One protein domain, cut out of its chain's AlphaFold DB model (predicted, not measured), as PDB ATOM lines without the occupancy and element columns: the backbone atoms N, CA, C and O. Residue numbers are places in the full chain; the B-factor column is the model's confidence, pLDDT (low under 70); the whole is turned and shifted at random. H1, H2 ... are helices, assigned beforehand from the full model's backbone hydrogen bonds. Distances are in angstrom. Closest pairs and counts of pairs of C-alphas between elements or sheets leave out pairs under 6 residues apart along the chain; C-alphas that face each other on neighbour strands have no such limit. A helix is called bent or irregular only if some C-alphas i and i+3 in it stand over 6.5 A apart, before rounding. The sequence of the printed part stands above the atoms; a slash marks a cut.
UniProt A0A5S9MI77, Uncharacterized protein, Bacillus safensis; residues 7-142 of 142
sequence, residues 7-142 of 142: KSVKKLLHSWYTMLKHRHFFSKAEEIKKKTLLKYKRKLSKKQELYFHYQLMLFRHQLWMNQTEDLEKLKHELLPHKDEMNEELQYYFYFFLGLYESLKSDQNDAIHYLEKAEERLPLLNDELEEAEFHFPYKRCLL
ATOM      1  N   LYS A   7     255.547 279.152 171.846       87.31
ATOM      2  CA  LYS A   7     256.832 278.452 171.802       87.31
ATOM      3  C   LYS A   7     257.341 278.127 173.204       87.31
ATOM      4  O   LYS A   7     257.840 277.034 173.443       87.31
ATOM      5  N   SER A   8     257.191 279.051 174.151       88.12
ATOM      6  CA  SER A   8     257.602 278.830 175.537       88.12
ATOM      7  C   SER A   8     256.732 277.796 176.261       88.12
ATOM      8  O   SER A   8     257.257 277.038 177.069       88.12
ATOM      9  N   VAL A   9     255.426 277.744 175.973       88.88
ATOM     10  CA  VAL A   9     254.525 276.720 176.533       88.88
ATOM     11  C   VAL A   9     254.833 275.350 175.933       88.88
ATOM     12  O   VAL A   9     254.985 274.398 176.688       88.88
ATOM     13  N   LYS A  10     255.024 275.255 174.611       89.06
ATOM     14  CA  LYS A  10     255.434 274.006 173.946       89.06
ATOM     15  C   LYS A  10     256.752 273.472 174.512       89.06
ATOM     16  O   LYS A  10     256.832 272.308 174.870       89.06
ATOM     17  N   LYS A  11     257.754 274.338 174.719       90.25
ATOM     18  CA  LYS A  11     259.015 273.957 175.384       90.25
ATOM     19  C   LYS A  11     258.807 273.403 176.795       90.25
ATOM     20  O   LYS A  11     259.514 272.482 177.195       90.25
ATOM     21  N   LEU A  12     257.869 273.968 177.557       91.31
ATOM     22  CA  LEU A  12     257.547 273.485 178.898       91.31
ATOM     23  C   LEU A  12     256.878 272.105 178.853       91.31
ATOM     24  O   LEU A  12     257.239 271.245 179.651       91.31
ATOM     25  N   LEU A  13     255.948 271.891 177.916       92.69
ATOM     26  CA  LEU A  13     255.293 270.599 177.693       92.69
ATOM     27  C   LEU A  13     256.298 269.532 177.243       92.69
ATOM     28  O   LEU A  13     256.350 268.467 177.845       92.69
ATOM     29  N   HIS A  14     257.176 269.855 176.293       90.38
ATOM     30  CA  HIS A  14     258.261 268.962 175.888       90.38
ATOM     31  C   HIS A  14     259.198 268.647 177.064       90.38
ATOM     32  O   HIS A  14     259.507 267.492 177.319       90.38
ATOM     33  N   SER A  15     259.571 269.650 177.871       90.88
ATOM     34  CA  SER A  15     260.387 269.413 179.074       90.88
ATOM     35  C   SER A  15     259.689 268.480 180.064       90.88
ATOM     36  O   SER A  15     260.344 267.655 180.694       90.88
ATOM     37  N   TRP A  16     258.368 268.608 180.222       93.19
ATOM     38  CA  TRP A  16     257.579 267.695 181.044       93.19
ATOM     39  C   TRP A  16     257.684 266.265 180.521       93.19
ATOM     40  O   TRP A  16     257.982 265.360 181.299       93.19
ATOM     41  N   TYR A  17     257.521 266.086 179.209       91.00
ATOM     42  CA  TYR A  17     257.643 264.793 178.553       91.00
ATOM     43  C   TYR A  17     259.015 264.158 178.761       91.00
ATOM     44  O   TYR A  17     259.099 263.014 179.200       91.00
ATOM     45  N   THR A  18     260.093 264.919 178.552       88.62
ATOM     46  CA  THR A  18     261.460 264.442 178.783       88.62
ATOM     47  C   THR A  18     261.630 263.918 180.210       88.62
ATOM     48  O   THR A  18     262.240 262.874 180.420       88.62
ATOM     49  N   MET A  19     261.056 264.596 181.213       89.44
ATOM     50  CA  MET A  19     261.117 264.110 182.598       89.44
ATOM     51  C   MET A  19     260.325 262.808 182.798       89.44
ATOM     52  O   MET A  19     260.716 261.998 183.629       89.44
ATOM     53  N   LEU A  20     259.243 262.585 182.043       85.88
ATOM     54  CA  LEU A  20     258.421 261.369 182.112       85.88
ATOM     55  C   LEU A  20     259.085 260.137 181.472       85.88
ATOM     56  O   LEU A  20     258.755 259.013 181.863       85.88
ATOM     57  N   LYS A  21     260.021 260.321 180.529       82.31
ATOM     58  CA  LYS A  21     260.842 259.229 179.964       82.31
ATOM     59  C   LYS A  21     261.784 258.617 181.009       82.31
ATOM     60  O   LYS A  21     262.075 257.426 181.012       82.31
ATOM     61  N   HIS A  22     262.206 259.417 181.983       78.38
ATOM     62  CA  HIS A  22     263.202 259.037 182.979       78.38
ATOM     63  C   HIS A  22     262.571 258.813 184.363       78.38
ATOM     64  O   HIS A  22     262.234 259.758 185.079       78.38
ATOM     65  N   ARG A  23     262.487 257.549 184.800       63.88
ATOM     66  CA  ARG A  23     261.801 257.136 186.047       63.88
ATOM     67  C   ARG A  23     262.239 257.880 187.323       63.88
ATOM     68  O   ARG A  23     261.450 257.985 188.254       63.88
ATOM     69  N   HIS A  24     263.459 258.414 187.380       73.75
ATOM     70  CA  HIS A  24     263.976 259.117 188.561       73.75
ATOM     71  C   HIS A  24     263.516 260.581 188.691       73.75
ATOM     72  O   HIS A  24     263.696 261.173 189.753       73.75
ATOM     73  N   PHE A  25     262.905 261.179 187.661       80.94
ATOM     74  CA  PHE A  25     262.525 262.603 187.665       80.94
ATOM     75  C   PHE A  25     261.035 262.856 187.925       80.94
ATOM     76  O   PHE A  25     260.519 263.924 187.587       80.94
ATOM     77  N   PHE A  26     260.338 261.919 188.573       79.19
ATOM     78  CA  PHE A  26     258.902 262.039 188.836       79.19
ATOM     79  C   PHE A  26     258.518 263.316 189.598       79.19
ATOM     80  O   PHE A  26     257.620 264.045 189.180       79.19
ATOM     81  N   SER A  27     259.238 263.645 190.675       85.12
ATOM     82  CA  SER A  27     258.983 264.859 191.469       85.12
ATOM     83  C   SER A  27     259.050 266.132 190.618       85.12
ATOM     84  O   SER A  27     258.226 267.037 190.766       85.12
ATOM     85  N   LYS A  28     259.986 266.175 189.667       87.75
ATOM     86  CA  LYS A  28     260.153 267.279 188.722       87.75
ATOM     87  C   LYS A  28     259.048 267.298 187.665       87.75
ATOM     88  O   LYS A  28     258.562 268.374 187.321       87.75
ATOM     89  N   ALA A  29     258.609 266.136 187.180       88.94
ATOM     90  CA  ALA A  29     257.465 266.036 186.275       88.94
ATOM     91  C   ALA A  29     256.172 266.552 186.939       88.94
ATOM     92  O   ALA A  29     255.433 267.326 186.331       88.94
ATOM     93  N   GLU A  30     255.929 266.198 188.201       90.50
ATOM     94  CA  GLU A  30     254.809 266.712 189.000       90.50
ATOM     95  C   GLU A  30     254.880 268.230 189.210       90.50
ATOM     96  O   GLU A  30     253.883 268.948 189.075       90.50
ATOM     97  N   GLU A  31     256.070 268.759 189.489       90.50
ATOM     98  CA  GLU A  31     256.275 270.200 189.623       90.50
ATOM     99  C   GLU A  31     255.960 270.944 188.312       90.50
ATOM    100  O   GLU A  31     255.275 271.974 188.322       90.50
ATOM    101  N   ILE A  32     256.418 270.414 187.171       88.75
ATOM    102  CA  ILE A  32     256.144 270.994 185.851       88.75
ATOM    103  C   ILE A  32     254.645 270.927 185.530       88.75
ATOM    104  O   ILE A  32     254.088 271.938 185.091       88.75
ATOM    105  N   LYS A  33     253.967 269.804 185.806       90.94
ATOM    106  CA  LYS A  33     252.507 269.655 185.653       90.94
ATOM    107  C   LYS A  33     251.759 270.743 186.418       90.94
ATOM    108  O   LYS A  33     250.965 271.478 185.830       90.94
ATOM    109  N   LYS A  34     252.060 270.908 187.713       88.50
ATOM    110  CA  LYS A  34     251.425 271.919 188.577       88.50
ATOM    111  C   LYS A  34     251.679 273.336 188.076       88.50
ATOM    112  O   LYS A  34     250.741 274.126 187.969       88.50
ATOM    113  N   LYS A  35     252.924 273.662 187.708       84.81
ATOM    114  CA  LYS A  35     253.266 274.968 187.119       84.81
ATOM    115  C   LYS A  35     252.485 275.220 185.832       84.81
ATOM    116  O   LYS A  35     251.976 276.324 185.650       84.81
ATOM    117  N   THR A  36     252.374 274.211 184.974       84.31
ATOM    118  CA  THR A  36     251.692 274.303 183.679       84.31
ATOM    119  C   THR A  36     250.196 274.550 183.854       84.31
ATOM    120  O   THR A  36     249.660 275.523 183.318       84.31
ATOM    121  N   LEU A  37     249.554 273.730 184.689       82.69
ATOM    122  CA  LEU A  37     248.140 273.834 185.029       82.69
ATOM    123  C   LEU A  37     247.793 275.174 185.674       82.69
ATOM    124  O   LEU A  37     246.875 275.849 185.223       82.69
ATOM    125  N   LEU A  38     248.528 275.593 186.704       82.06
ATOM    126  CA  LEU A  38     248.191 276.806 187.453       82.06
ATOM    127  C   LEU A  38     248.439 278.079 186.640       82.06
ATOM    128  O   LEU A  38     247.626 279.003 186.673       82.06
ATOM    129  N   LYS A  39     249.553 278.147 185.900       81.38
ATOM    130  CA  LYS A  39     249.970 279.388 185.229       81.38
ATOM    131  C   LYS A  39     249.361 279.562 183.843       81.38
ATOM    132  O   LYS A  39     249.136 280.699 183.432       81.38
ATOM    133  N   TYR A  40     249.089 278.473 183.119       83.88
ATOM    134  CA  TYR A  40     248.717 278.550 181.702       83.88
ATOM    135  C   TYR A  40     247.350 277.946 181.371       83.88
ATOM    136  O   TYR A  40     247.015 277.898 180.190       83.88
ATOM    137  N   LYS A  41     246.514 277.598 182.365       83.00
ATOM    138  CA  LYS A  41     245.157 277.038 182.163       83.00
ATOM    139  C   LYS A  41     244.365 277.735 181.055       83.00
ATOM    140  O   LYS A  41     243.940 277.098 180.101       83.00
ATOM    141  N   ARG A  42     244.220 279.065 181.153       83.62
ATOM    142  CA  ARG A  42     243.454 279.877 180.185       83.62
ATOM    143  C   ARG A  42     244.050 279.870 178.781       83.62
ATOM    144  O   ARG A  42     243.346 280.159 177.825       83.62
ATOM    145  N   LYS A  43     245.361 279.670 178.661       85.12
ATOM    146  CA  LYS A  43     246.048 279.668 177.372       85.12
ATOM    147  C   LYS A  43     245.943 278.300 176.710       85.12
ATOM    148  O   LYS A  43     245.625 278.244 175.529       85.12
ATOM    149  N   LEU A  44     246.151 277.237 177.488       86.81
ATOM    150  CA  LEU A  44     245.941 275.857 177.059       86.81
ATOM    151  C   LEU A  44     244.509 275.670 176.553       86.81
ATOM    152  O   LEU A  44     244.330 275.170 175.458       86.81
ATOM    153  N   SER A  45     243.503 276.197 177.257       83.25
ATOM    154  CA  SER A  45     242.098 276.074 176.840       83.25
ATOM    155  C   SER A  45     241.707 276.894 175.602       83.25
ATOM    156  O   SER A  45     240.618 276.708 175.081       83.25
ATOM    157  N   LYS A  46     242.528 277.861 175.171       87.12
ATOM    158  CA  LYS A  46     242.195 278.781 174.062       87.12
ATOM    159  C   LYS A  46     242.795 278.372 172.723       87.12
ATOM    160  O   LYS A  46     242.416 278.939 171.704       87.12
ATOM    161  N   LYS A  47     243.781 277.476 172.728       89.69
ATOM    162  CA  LYS A  47     244.493 277.047 171.525       89.69
ATOM    163  C   LYS A  47     244.429 275.537 171.442       89.69
ATOM    164  O   LYS A  47     245.074 274.866 172.236       89.69
ATOM    165  N   GLN A  48     243.680 275.046 170.467       90.69
ATOM    166  CA  GLN A  48     243.401 273.628 170.259       90.69
ATOM    167  C   GLN A  48     244.674 272.768 170.227       90.69
ATOM    168  O   GLN A  48     244.787 271.818 170.988       90.69
ATOM    169  N   GLU A  49     245.695 273.173 169.468       91.94
ATOM    170  CA  GLU A  49     246.977 272.454 169.431       91.94
ATOM    171  C   GLU A  49     247.649 272.369 170.819       91.94
ATOM    172  O   GLU A  49     248.132 271.313 171.218       91.94
ATOM    173  N   LEU A  50     247.655 273.463 171.594       93.19
ATOM    174  CA  LEU A  50     248.229 273.460 172.948       93.19
ATOM    175  C   LEU A  50     247.384 272.647 173.929       93.19
ATOM    176  O   LEU A  50     247.936 272.073 174.866       93.19
ATOM    177  N   TYR A  51     246.068 272.626 173.731       93.88
ATOM    178  CA  TYR A  51     245.150 271.804 174.501       93.88
ATOM    179  C   TYR A  51     245.440 270.317 174.275       93.88
ATOM    180  O   TYR A  51     245.711 269.613 175.244       93.88
ATOM    181  N   PHE A  52     245.486 269.863 173.019       95.44
ATOM    182  CA  PHE A  52     245.793 268.470 172.686       95.44
ATOM    183  C   PHE A  52     247.183 268.060 173.156       95.44
ATOM    184  O   PHE A  52     247.323 267.036 173.819       95.44
ATOM    185  N   HIS A  53     248.196 268.898 172.916       95.12
ATOM    186  CA  HIS A  53     249.545 268.639 173.412       95.12
ATOM    187  C   HIS A  53     249.540 268.463 174.938       95.12
ATOM    188  O   HIS A  53     250.109 267.510 175.461       95.12
ATOM    189  N   TYR A  54     248.854 269.342 175.672       95.44
ATOM    190  CA  TYR A  54     248.740 269.214 177.123       95.44
ATOM    191  C   TYR A  54     248.041 267.916 177.556       95.44
ATOM    192  O   TYR A  54     248.546 267.241 178.453       95.44
ATOM    193  N   GLN A  55     246.917 267.561 176.929       95.81
ATOM    194  CA  GLN A  55     246.167 266.349 177.264       95.81
ATOM    195  C   GLN A  55     246.977 265.077 177.002       95.81
ATOM    196  O   GLN A  55     246.969 264.169 177.826       95.81
ATOM    197  N   LEU A  56     247.756 265.034 175.921       96.94
ATOM    198  CA  LEU A  56     248.650 263.913 175.624       96.94
ATOM    199  C   LEU A  56     249.778 263.784 176.656       96.94
ATOM    200  O   LEU A  56     250.085 262.682 177.108       96.94
ATOM    201  N   MET A  57     250.351 264.902 177.112       95.56
ATOM    202  CA  MET A  57     251.343 264.864 178.195       95.56
ATOM    203  C   MET A  57     250.732 264.434 179.528       95.56
ATOM    204  O   MET A  57     251.370 263.715 180.299       95.56
ATOM    205  N   LEU A  58     249.484 264.830 179.792       95.19
ATOM    206  CA  LEU A  58     248.734 264.337 180.939       95.19
ATOM    207  C   LEU A  58     248.487 262.830 180.819       95.19
ATOM    208  O   LEU A  58     248.751 262.117 181.779       95.19
ATOM    209  N   PHE A  59     248.090 262.336 179.648       95.75
ATOM    210  CA  PHE A  59     247.921 260.909 179.381       95.75
ATOM    211  C   PHE A  59     249.208 260.134 179.691       95.75
ATOM    212  O   PHE A  59     249.205 259.200 180.493       95.75
ATOM    213  N   ARG A  60     250.354 260.574 179.156       94.00
ATOM    214  CA  ARG A  60     251.658 259.946 179.428       94.00
ATOM    215  C   ARG A  60     252.063 259.991 180.900       94.00
ATOM    216  O   ARG A  60     252.764 259.094 181.380       94.00
ATOM    217  N   HIS A  61     251.650 261.031 181.612       92.81
ATOM    218  CA  HIS A  61     251.839 261.122 183.051       92.81
ATOM    219  C   HIS A  61     250.986 260.082 183.787       92.81
ATOM    220  O   HIS A  61     251.507 259.369 184.642       92.81
ATOM    221  N   GLN A  62     249.703 259.956 183.434       92.62
ATOM    222  CA  GLN A  62     248.798 258.993 184.064       92.62
ATOM    223  C   GLN A  62     249.186 257.543 183.770       92.62
ATOM    224  O   GLN A  62     249.047 256.701 184.655       92.62
ATOM    225  N   LEU A  63     249.773 257.267 182.597       90.50
ATOM    226  CA  LEU A  63     250.409 255.981 182.284       90.50
ATOM    227  C   LEU A  63     251.482 255.631 183.311       90.50
ATOM    228  O   LEU A  63     251.523 254.519 183.826       90.50
ATOM    229  N   TRP A  64     252.337 256.597 183.646       86.44
ATOM    230  CA  TRP A  64     253.395 256.391 184.630       86.44
ATOM    231  C   TRP A  64     252.837 256.173 186.045       86.44
ATOM    232  O   TRP A  64     253.380 255.374 186.802       86.44
ATOM    233  N   MET A  65     251.733 256.848 186.383       88.06
ATOM    234  CA  MET A  65     251.023 256.701 187.661       88.06
ATOM    235  C   MET A  65     250.125 255.459 187.738       88.06
ATOM    236  O   MET A  65     249.568 255.188 188.799       88.06
ATOM    237  N   ASN A  66     249.967 254.725 186.632       86.12
ATOM    238  CA  ASN A  66     249.036 253.607 186.490       86.12
ATOM    239  C   ASN A  66     247.581 253.966 186.883       86.12
ATOM    240  O   ASN A  66     246.877 253.174 187.506       86.12
ATOM    241  N   GLN A  67     247.132 255.184 186.548       88.19
ATOM    242  CA  GLN A  67     245.778 255.679 186.848       88.19
ATOM    243  C   GLN A  67     244.800 255.315 185.724       88.19
ATOM    244  O   GLN A  67     244.459 256.142 184.879       88.19
ATOM    245  N   THR A  68     244.359 254.057 185.703       86.19
ATOM    246  CA  THR A  68     243.564 253.468 184.608       86.19
ATOM    247  C   THR A  68     242.243 254.188 184.326       86.19
ATOM    248  O   THR A  68     241.903 254.360 183.159       86.19
ATOM    249  N   GLU A  69     241.527 254.663 185.350       91.12
ATOM    250  CA  GLU A  69     240.270 255.410 185.173       91.12
ATOM    251  C   GLU A  69     240.470 256.767 184.482       91.12
ATOM    252  O   GLU A  69     239.657 257.175 183.653       91.12
ATOM    253  N   ASP A  70     241.548 257.477 184.820       92.69
ATOM    254  CA  ASP A  70     241.873 258.759 184.190       92.69
ATOM    255  C   ASP A  70     242.337 258.553 182.747       92.69
ATOM    256  O   ASP A  70     242.018 259.358 181.874       92.69
ATOM    257  N   LEU A  71     243.049 257.455 182.483       93.69
ATOM    258  CA  LEU A  71     243.474 257.074 181.140       93.69
ATOM    259  C   LEU A  71     242.284 256.769 180.224       93.69
ATOM    260  O   LEU A  71     242.264 257.280 179.107       93.69
ATOM    261  N   GLU A  72     241.267 256.036 180.694       93.81
ATOM    262  CA  GLU A  72     240.049 255.816 179.897       93.81
ATOM    263  C   GLU A  72     239.330 257.127 179.575       93.81
ATOM    264  O   GLU A  72     238.945 257.365 178.430       93.81
ATOM    265  N   LYS A  73     239.173 258.019 180.562       95.44
ATOM    266  CA  LYS A  73     238.537 259.327 180.335       95.44
ATOM    267  C   LYS A  73     239.287 260.122 179.271       95.44
ATOM    268  O   LYS A  73     238.671 260.616 178.331       95.44
ATOM    269  N   LEU A  74     240.614 260.195 179.381       96.00
ATOM    270  CA  LEU A  74     241.441 260.901 178.406       96.00
ATOM    271  C   LEU A  74     241.393 260.240 177.022       96.00
ATOM    272  O   LEU A  74     241.345 260.951 176.022       96.00
ATOM    273  N   LYS A  75     241.357 258.903 176.938       95.19
ATOM    274  CA  LYS A  75     241.166 258.180 175.671       95.19
ATOM    275  C   LYS A  75     239.843 258.586 175.020       95.19
ATOM    276  O   LYS A  75     239.840 258.968 173.853       95.19
ATOM    277  N   HIS A  76     238.742 258.550 175.769       95.81
ATOM    278  CA  HIS A  76     237.422 258.947 175.276       95.81
ATOM    279  C   HIS A  76     237.362 260.414 174.834       95.81
ATOM    280  O   HIS A  76     236.714 260.713 173.833       95.81
ATOM    281  N   GLU A  77     238.043 261.315 175.545       95.44
ATOM    282  CA  GLU A  77     238.130 262.730 175.173       95.44
ATOM    283  C   GLU A  77     238.963 262.954 173.903       95.44
ATOM    284  O   GLU A  77     238.608 263.797 173.087       95.44
ATOM    285  N   LEU A  78     240.067 262.225 173.718       96.38
ATOM    286  CA  LEU A  78     241.010 262.464 172.618       96.38
ATOM    287  C   LEU A  78     240.638 261.747 171.318       96.38
ATOM    288  O   LEU A  78     240.904 262.277 170.239       96.38
ATOM    289  N   LEU A  79     240.024 260.564 171.400       95.75
ATOM    290  CA  LEU A  79     239.740 259.709 170.244       95.75
ATOM    291  C   LEU A  79     238.932 260.409 169.127       95.75
ATOM    292  O   LEU A  79     239.321 260.262 167.966       95.75
ATOM    293  N   PRO A  80     237.879 261.206 169.414       96.75
ATOM    294  CA  PRO A  80     237.123 261.914 168.376       96.75
ATOM    295  C   PRO A  80     237.933 262.976 167.625       96.75
ATOM    296  O   PRO A  80     237.576 263.336 166.509       96.75
ATOM    297  N   HIS A  81     239.019 263.470 168.224       95.38
ATOM    298  CA  HIS A  81     239.806 264.593 167.712       95.38
ATOM    299  C   HIS A  81     241.152 264.173 167.111       95.38
ATOM    300  O   HIS A  81     241.957 265.028 166.744       95.38
ATOM    301  N   LYS A  82     241.423 262.868 166.992       93.50
ATOM    302  CA  LYS A  82     242.708 262.349 166.494       93.50
ATOM    303  C   LYS A  82     243.100 262.909 165.118       93.50
ATOM    304  O   LYS A  82     244.275 263.140 164.868       93.50
ATOM    305  N   ASP A  83     242.125 263.175 164.245       93.31
ATOM    306  CA  ASP A  83     242.375 263.670 162.883       93.31
ATOM    307  C   ASP A  83     242.569 265.198 162.835       93.31
ATOM    308  O   ASP A  83     243.024 265.738 161.832       93.31
ATOM    309  N   GLU A  84     242.270 265.902 163.931       94.44
ATOM    310  CA  GLU A  84     242.533 267.339 164.101       94.44
ATOM    311  C   GLU A  84     243.967 267.609 164.592       94.44
ATOM    312  O   GLU A  84     244.430 268.753 164.624       94.44
ATOM    313  N   MET A  85     244.670 266.559 165.017       95.31
ATOM    314  CA  MET A  85     246.042 266.625 165.500       95.31
ATOM    315  C   MET A  85     247.030 266.685 164.331       95.31
ATOM    316  O   MET A  85     246.842 266.028 163.305       95.31
ATOM    317  N   ASN A  86     248.117 267.439 164.510       93.88
ATOM    318  CA  ASN A  86     249.256 267.389 163.592       93.88
ATOM    319  C   ASN A  86     250.002 266.044 163.716       93.88
ATOM    320  O   ASN A  86     249.739 265.263 164.628       93.88
ATOM    321  N   GLU A  87     250.946 265.784 162.813       93.31
ATOM    322  CA  GLU A  87     251.678 264.510 162.742       93.31
ATOM    323  C   GLU A  87     252.367 264.132 164.065       93.31
ATOM    324  O   GLU A  87     252.234 262.996 164.519       93.31
ATOM    325  N   GLU A  88     253.015 265.094 164.733       93.06
ATOM    326  CA  GLU A  88     253.667 264.890 166.035       93.06
ATOM    327  C   GLU A  88     252.664 264.475 167.122       93.06
ATOM    328  O   GLU A  88     252.873 263.510 167.857       93.06
ATOM    329  N   LEU A  89     251.542 265.185 167.220       95.44
ATOM    330  CA  LEU A  89     250.511 264.890 168.210       95.44
ATOM    331  C   LEU A  89     249.788 263.574 167.904       95.44
ATOM    332  O   LEU A  89     249.452 262.850 168.838       95.44
ATOM    333  N   GLN A  90     249.596 263.232 166.625       96.75
ATOM    334  CA  GLN A  90     249.075 261.924 166.232       96.75
ATOM    335  C   GLN A  90     250.031 260.799 166.622       96.75
ATOM    336  O   GLN A  90     249.575 259.779 167.134       96.75
ATOM    337  N   TYR A  91     251.341 260.974 166.423       96.19
ATOM    338  CA  TYR A  91     252.332 260.010 166.897       96.19
ATOM    339  C   TYR A  91     252.194 259.781 168.407       96.19
ATOM    340  O   TYR A  91     251.999 258.642 168.829       96.19
ATOM    341  N   TYR A  92     252.206 260.845 169.219       95.94
ATOM    342  CA  TYR A  92     252.053 260.705 170.671       95.94
ATOM    343  C   TYR A  92     250.715 260.073 171.056       95.94
ATOM    344  O   TYR A  92     250.673 259.246 171.964       95.94
ATOM    345  N   PHE A  93     249.631 260.434 170.369       97.31
ATOM    346  CA  PHE A  93     248.317 259.838 170.578       97.31
ATOM    347  C   PHE A  93     248.364 258.320 170.393       97.31
ATOM    348  O   PHE A  93     248.056 257.581 171.326       97.31
ATOM    349  N   TYR A  94     248.815 257.851 169.229       96.25
ATOM    350  CA  TYR A  94     248.876 256.424 168.934       96.25
ATOM    351  C   TYR A  94     249.868 255.690 169.836       96.25
ATOM    352  O   TYR A  94     249.541 254.638 170.379       96.25
ATOM    353  N   PHE A  95     251.041 256.271 170.082       94.62
ATOM    354  CA  PHE A  95     252.052 255.641 170.921       94.62
ATOM    355  C   PHE A  95     251.553 255.457 172.357       94.62
ATOM    356  O   PHE A  95     251.655 254.369 172.921       94.62
ATOM    357  N   PHE A  96     250.960 256.493 172.954       94.69
ATOM    358  CA  PHE A  96     250.478 256.411 174.330       94.69
ATOM    359  C   PHE A  96     249.255 255.502 174.467       94.69
ATOM    360  O   PHE A  96     249.153 254.800 175.472       94.69
ATOM    361  N   LEU A  97     248.364 255.455 173.471       94.06
ATOM    362  CA  LEU A  97     247.269 254.481 173.456       94.06
ATOM    363  C   LEU A  97     247.800 253.050 173.333       94.06
ATOM    364  O   LEU A  97     247.363 252.189 174.084       94.06
ATOM    365  N   GLY A  98     248.793 252.805 172.478       92.50
ATOM    366  CA  GLY A  98     249.453 251.503 172.377       92.50
ATOM    367  C   GLY A  98     250.055 251.047 173.708       92.50
ATOM    368  O   GLY A  98     249.804 249.933 174.163       92.50
ATOM    369  N   LEU A  99     250.770 251.945 174.396       90.25
ATOM    370  CA  LEU A  99     251.276 251.685 175.747       90.25
ATOM    371  C   LEU A  99     250.143 251.424 176.743       90.25
ATOM    372  O   LEU A  99     250.268 250.538 177.581       90.25
ATOM    373  N   TYR A 100     249.046 252.173 176.670       92.06
ATOM    374  CA  TYR A 100     247.908 251.995 177.562       92.06
ATOM    375  C   TYR A 100     247.222 250.645 177.386       92.06
ATOM    376  O   TYR A 100     247.013 249.937 178.367       92.06
ATOM    377  N   GLU A 101     246.904 250.277 176.150       89.62
ATOM    378  CA  GLU A 101     246.269 248.998 175.845       89.62
ATOM    379  C   GLU A 101     247.204 247.830 176.173       89.62
ATOM    380  O   GLU A 101     246.735 246.817 176.670       89.62
ATOM    381  N   SER A 102     248.529 248.005 176.066       86.56
ATOM    382  CA  SER A 102     249.502 246.997 176.520       86.56
ATOM    383  C   SER A 102     249.513 246.765 178.038       86.56
ATOM    384  O   SER A 102     249.945 245.710 178.500       86.56
ATOM    385  N   LEU A 103     249.054 247.745 178.834       84.81
ATOM    386  CA  LEU A 103     248.850 247.551 180.276       84.81
ATOM    387  C   LEU A 103     247.614 246.687 180.547       84.81
ATOM    388  O   LEU A 103     247.474 246.143 181.645       84.81
ATOM    389  N   LYS A 104     246.711 246.580 179.571       80.62
ATOM    390  CA  LYS A 104     245.561 245.687 179.604       80.62
ATOM    391  C   LYS A 104     245.949 244.355 178.964       80.62
ATOM    392  O   LYS A 104     246.875 244.258 178.170       80.62
ATOM    393  N   SER A 105     245.211 243.302 179.289       68.25
ATOM    394  CA  SER A 105     245.456 241.972 178.720       68.25
ATOM    395  C   SER A 105     245.046 241.837 177.240       68.25
ATOM    396  O   SER A 105     245.071 240.722 176.724       68.25
ATOM    397  N   ASP A 106     244.637 242.921 176.568       67.38
ATOM    398  CA  ASP A 106     244.231 242.910 175.159       67.38
ATOM    399  C   ASP A 106     245.385 243.363 174.256       67.38
ATOM    400  O   ASP A 106     245.704 244.547 174.142       67.38
ATOM    401  N   GLN A 107     246.027 242.391 173.611       77.25
ATOM    402  CA  GLN A 107     247.183 242.638 172.752       77.25
ATOM    403  C   GLN A 107     246.807 243.201 171.374       77.25
ATOM    404  O   GLN A 107     247.655 243.823 170.737       77.25
ATOM    405  N   ASN A 108     245.567 243.026 170.902       87.38
ATOM    406  CA  ASN A 108     245.202 243.410 169.533       87.38
ATOM    407  C   ASN A 108     245.134 244.931 169.379       87.38
ATOM    408  O   ASN A 108     245.712 245.486 168.443       87.38
ATOM    409  N   ASP A 109     244.483 245.604 170.327       89.50
ATOM    410  CA  ASP A 109     244.391 247.064 170.332       89.50
ATOM    411  C   ASP A 109     245.772 247.702 170.545       89.50
ATOM    412  O   ASP A 109     246.112 248.692 169.892       89.50
ATOM    413  N   ALA A 110     246.605 247.106 171.406       90.69
ATOM    414  CA  ALA A 110     247.972 247.565 171.626       90.69
ATOM    415  C   ALA A 110     248.799 247.525 170.333       90.69
ATOM    416  O   ALA A 110     249.397 248.536 169.963       90.69
ATOM    417  N   ILE A 111     248.791 246.391 169.622       90.94
ATOM    418  CA  ILE A 111     249.497 246.234 168.342       90.94
ATOM    419  C   ILE A 111     248.978 247.252 167.324       90.94
ATOM    420  O   ILE A 111     249.776 247.998 166.759       90.94
ATOM    421  N   HIS A 112     247.656 247.354 167.160       92.94
ATOM    422  CA  HIS A 112     247.043 248.280 166.207       92.94
ATOM    423  C   HIS A 112     247.510 249.729 166.409       92.94
ATOM    424  O   HIS A 112     247.896 250.412 165.457       92.94
ATOM    425  N   TYR A 113     247.489 250.219 167.651       94.38
ATOM    426  CA  TYR A 113     247.912 251.585 167.939       94.38
ATOM    427  C   TYR A 113     249.424 251.777 167.800       94.38
ATOM    428  O   TYR A 113     249.856 252.820 167.310       94.38
ATOM    429  N   LEU A 114     250.239 250.789 168.179       93.19
ATOM    430  CA  LEU A 114     251.687 250.897 168.023       93.19
ATOM    431  C   LEU A 114     252.113 250.887 166.547       93.19
ATOM    432  O   LEU A 114     252.969 251.685 166.183       93.19
ATOM    433  N   GLU A 115     251.479 250.091 165.683       93.88
ATOM    434  CA  GLU A 115     251.707 250.139 164.227       93.88
ATOM    435  C   GLU A 115     251.389 251.531 163.660       93.88
ATOM    436  O   GLU A 115     252.165 252.108 162.897       93.88
ATOM    437  N   LYS A 116     250.276 252.142 164.093       95.31
ATOM    438  CA  LYS A 116     249.906 253.507 163.680       95.31
ATOM    439  C   LYS A 116     250.892 254.569 164.165       95.31
ATOM    440  O   LYS A 116     251.070 255.587 163.487       95.31
ATOM    441  N   ALA A 117     251.510 254.366 165.325       95.31
ATOM    442  CA  ALA A 117     252.574 255.233 165.816       95.31
ATOM    443  C   ALA A 117     253.864 255.050 165.003       95.31
ATOM    444  O   ALA A 117     254.465 256.042 164.595       95.31
ATOM    445  N   GLU A 118     254.245 253.808 164.704       93.88
ATOM    446  CA  GLU A 118     255.438 253.477 163.919       93.88
ATOM    447  C   GLU A 118     255.385 254.082 162.509       93.88
ATOM    448  O   GLU A 118     256.357 254.687 162.069       93.88
ATOM    449  N   GLU A 119     254.221 254.053 161.845       94.06
ATOM    450  CA  GLU A 119     253.996 254.718 160.546       94.06
ATOM    451  C   GLU A 119     254.350 256.219 160.559       94.06
ATOM    452  O   GLU A 119     254.680 256.794 159.521       94.06
ATOM    453  N   ARG A 120     254.251 256.875 161.722       93.56
ATOM    454  CA  ARG A 120     254.460 258.323 161.895       93.56
ATOM    455  C   ARG A 120     255.826 258.671 162.470       93.56
ATOM    456  O   ARG A 120     256.241 259.821 162.364       93.56
ATOM    457  N   LEU A 121     256.523 257.707 163.063       91.62
ATOM    458  CA  LEU A 121     257.802 257.918 163.735       91.62
ATOM    459  C   LEU A 121     258.875 258.550 162.815       91.62
ATOM    460  O   LEU A 121     259.496 259.527 163.243       91.62
ATOM    461  N   PRO A 122     259.039 258.130 161.539       89.50
ATOM    462  CA  PRO A 122     260.004 258.758 160.629       89.50
ATOM    463  C   PRO A 122     259.714 260.235 160.326       89.50
ATOM    464  O   PRO A 122     260.619 260.974 159.948       89.50
ATOM    465  N   LEU A 123     258.464 260.689 160.490       89.19
ATOM    466  CA  LEU A 123     258.068 262.072 160.201       89.19
ATOM    467  C   LEU A 123     258.618 263.062 161.239       89.19
ATOM    468  O   LEU A 123     258.766 264.248 160.947       89.19
ATOM    469  N   LEU A 124     258.953 262.583 162.442       88.00
ATOM    470  CA  LEU A 124     259.455 263.429 163.526       88.00
ATOM    471  C   LEU A 124     260.916 263.838 163.333       88.00
ATOM    472  O   LEU A 124     261.307 264.906 163.802       88.00
ATOM    473  N   ASN A 125     261.712 263.006 162.649       86.62
ATOM    474  CA  ASN A 125     263.171 263.137 162.563       86.62
ATOM    475  C   ASN A 125     263.836 263.331 163.948       86.62
ATOM    476  O   ASN A 125     264.720 264.176 164.103       86.62
ATOM    477  N   ASP A 126     263.388 262.576 164.959       86.25
ATOM    478  CA  ASP A 126     263.889 262.644 166.338       86.25
ATOM    479  C   ASP A 126     264.382 261.265 166.810       86.25
ATOM    480  O   ASP A 126     263.596 260.392 167.184       86.25
ATOM    481  N   GLU A 127     265.705 261.085 166.822       84.50
ATOM    482  CA  GLU A 127     266.370 259.848 167.256       84.50
ATOM    483  C   GLU A 127     266.035 259.468 168.712       84.50
ATOM    484  O   GLU A 127     266.064 258.292 169.081       84.50
ATOM    485  N   LEU A 128     265.698 260.444 169.567       84.38
ATOM    486  CA  LEU A 128     265.304 260.172 170.951       84.38
ATOM    487  C   LEU A 128     263.884 259.612 171.035       84.38
ATOM    488  O   LEU A 128     263.599 258.833 171.948       84.38
ATOM    489  N   GLU A 129     262.988 260.011 170.132       87.75
ATOM    490  CA  GLU A 129     261.665 259.389 170.018       87.75
ATOM    491  C   GLU A 129     261.769 257.984 169.442       87.75
ATOM    492  O   GLU A 129     261.118 257.079 169.954       87.75
ATOM    493  N   GLU A 130     262.643 257.770 168.459       87.69
ATOM    494  CA  GLU A 130     262.886 256.442 167.892       87.69
ATOM    495  C   GLU A 130     263.421 255.469 168.952       87.69
ATOM    496  O   GLU A 130     262.896 254.366 169.137       87.69
ATOM    497  N   ALA A 131     264.393 255.911 169.753       85.69
ATOM    498  CA  ALA A 131     264.894 255.134 170.881       85.69
ATOM    499  C   ALA A 131     263.813 254.868 171.949       85.69
ATOM    500  O   ALA A 131     263.695 253.738 172.435       85.69
ATOM    501  N   GLU A 132     263.018 255.883 172.316       84.00
ATOM    502  CA  GLU A 132     261.923 255.745 173.293       84.00
ATOM    503  C   GLU A 132     260.802 254.840 172.774       84.00
ATOM    504  O   GLU A 132     260.176 254.164 173.583       84.00
ATOM    505  N   PHE A 133     260.551 254.787 171.464       86.81
ATOM    506  CA  PHE A 133     259.561 253.900 170.859       86.81
ATOM    507  C   PHE A 133     260.023 252.439 170.920       86.81
ATOM    508  O   PHE A 133     259.317 251.574 171.442       86.81
ATOM    509  N   HIS A 134     261.249 252.151 170.475       82.75
ATOM    510  CA  HIS A 134     261.750 250.777 170.387       82.75
ATOM    511  C   HIS A 134     262.133 250.147 171.737       82.75
ATOM    512  O   HIS A 134     262.163 248.916 171.854       82.75
ATOM    513  N   PHE A 135     262.408 250.947 172.773       72.62
ATOM    514  CA  PHE A 135     262.763 250.444 174.104       72.62
ATOM    515  C   PHE A 135     261.617 249.663 174.805       72.62
ATOM    516  O   PHE A 135     261.856 248.530 175.237       72.62
ATOM    517  N   PRO A 136     260.376 250.184 174.911       57.62
ATOM    518  CA  PRO A 136     259.206 249.470 175.425       57.62
ATOM    519  C   PRO A 136     258.488 248.595 174.384       57.62
ATOM    520  O   PRO A 136     257.880 247.607 174.791       57.62
ATOM    521  N   TYR A 137     258.567 248.886 173.075       52.00
ATOM    522  CA  TYR A 137     257.922 248.071 172.024       52.00
ATOM    523  C   TYR A 137     258.387 246.603 172.068       52.00
ATOM    524  O   TYR A 137     257.578 245.679 171.991       52.00
ATOM    525  N   LYS A 138     259.674 246.366 172.371       48.66
ATOM    526  CA  LYS A 138     260.225 245.017 172.609       48.66
ATOM    527  C   LYS A 138     259.605 244.264 173.792       48.66
ATOM    528  O   LYS A 138     259.796 243.062 173.890       48.66
ATOM    529  N   ARG A 139     258.903 244.941 174.703       48.50
ATOM    530  CA  ARG A 139     258.287 244.335 175.893       48.50
ATOM    531  C   ARG A 139     256.810 243.981 175.693       48.50
ATOM    532  O   ARG A 139     256.280 243.237 176.503       48.50
ATOM    533  N   CYS A 140     256.166 244.514 174.652       45.38
ATOM    534  CA  CYS A 140     254.776 244.190 174.300       45.38
ATOM    535  C   CYS A 140     254.675 243.031 173.294       45.38
ATOM    536  O   CYS A 140     253.618 242.422 173.179       45.38
ATOM    537  N   LEU A 141     255.764 242.733 172.575       42.47
ATOM    538  CA  LEU A 141     255.858 241.661 171.572       42.47
ATOM    539  C   LEU A 141     256.581 240.389 172.066       42.47
ATOM    540  O   LEU A 141     256.851 239.493 171.267       42.47
ATOM    541  N   LEU A 142     256.923 240.319 173.357       36.28
ATOM    542  CA  LEU A 142     257.513 239.155 174.036       36.28
ATOM    543  C   LEU A 142     256.587 238.697 175.162       36.28
ATOM    544  O   LEU A 142     256.487 237.467 175.360       36.28
TER     545      LEU A 142
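This is residues 7 to 142 of the 142 residues of an uncharacterized protein of Bacillus safensis (UniProt A0A5S9MI77). Seven helices form an up-and-down bundle, each running against the one before it, with H3 and H5 side by side in its middle. H1 packs on H3 and pairs with H2 as a hairpin, H4 packs on both H3 and H5, and H6 packs on H5, while H8 stays looser near H5 and H6 and the short H7 sits by the beginning of H5. The printed part has 136 residues with eight named helices, H1 to H8 in chain order, and no named strand; the class is all helix. It is compact, with a radius of gyration of the C-alphas of 14.3 A, and spans 42 by 33 by 32 A.

H1, residues 7 to 21, begins at C-alpha 7 (256.832, 278.452, 171.802) and is 21.3 A long. H2, residues 23 to 44, is 26.1 A long and irregular: C-alphas 39 and 42 are 8.3 A apart, with a kink of 55 degrees near residue 38. H3, residues 48 to 65, is 25.4 A long. H4, residues 68 to 84, is 24.8 A long and irregular: C-alphas 80 and 83 are 7.8 A apart, with a kink of 42 degrees near residue 78. H5 holds residues 87 to 102, 22.4 A; H6 residues 107 to 118, 16.2 A; H7 residues 121 to 124, 5.8 A. H8, residues 127 to 140, is 20.7 A long and ends at C-alpha 140 (254.776, 244.190, 174.300).

H3 and H5 touch, running the same way at a shallow tilt of 25 degrees; their closest C-alphas, of Arg 60 and Phe 96, are 6.3 A apart. H1 touches H3, C-alphas of Tyr 17 and Met 57 closest at 6.3 A. H1 and H2 form a hairpin, closest at Met 19 and Phe 25, C-alphas 5.5 A apart. H2 and H3 touch only at the corner, C-alphas of Leu 44 and Tyr 51 closest at 4.9 A. H4 touches H3, C-alphas of Phe 59 and Leu 71 closest at 6.1 A, and H5, C-alphas of Lys 82 and Gln 90 closest at 6.4 A. The hairpin of H5 and H6 has its closest C-alphas, of Gly 98 and Ala 110, 4.3 A apart. H7 touches H5 at residues 87 to 91 alone, C-alphas of Glu 88 and Leu 124 closest at 6.5 A. H8 is close to H5 but not clearly touching, C-alphas of Ser 102 and Cys 140 closest at 6.4 A. Every O i to N i+4 pair is within hydrogen-bond range in H1, H3, H5 and H6, against 14 of 18 in H2, 9 of 13 in H4 and 6 of 10 in H8; H7 is too short for such a pair.

The C-alphas farthest apart, of Arg 42 and Leu 142, are 43.5 A apart. The printed part has no cut, and its seven links are tight. Mean pLDDT of the printed part is 87.3; residue 23, residues 105 to 106 and residues 136 to 142 are under 70.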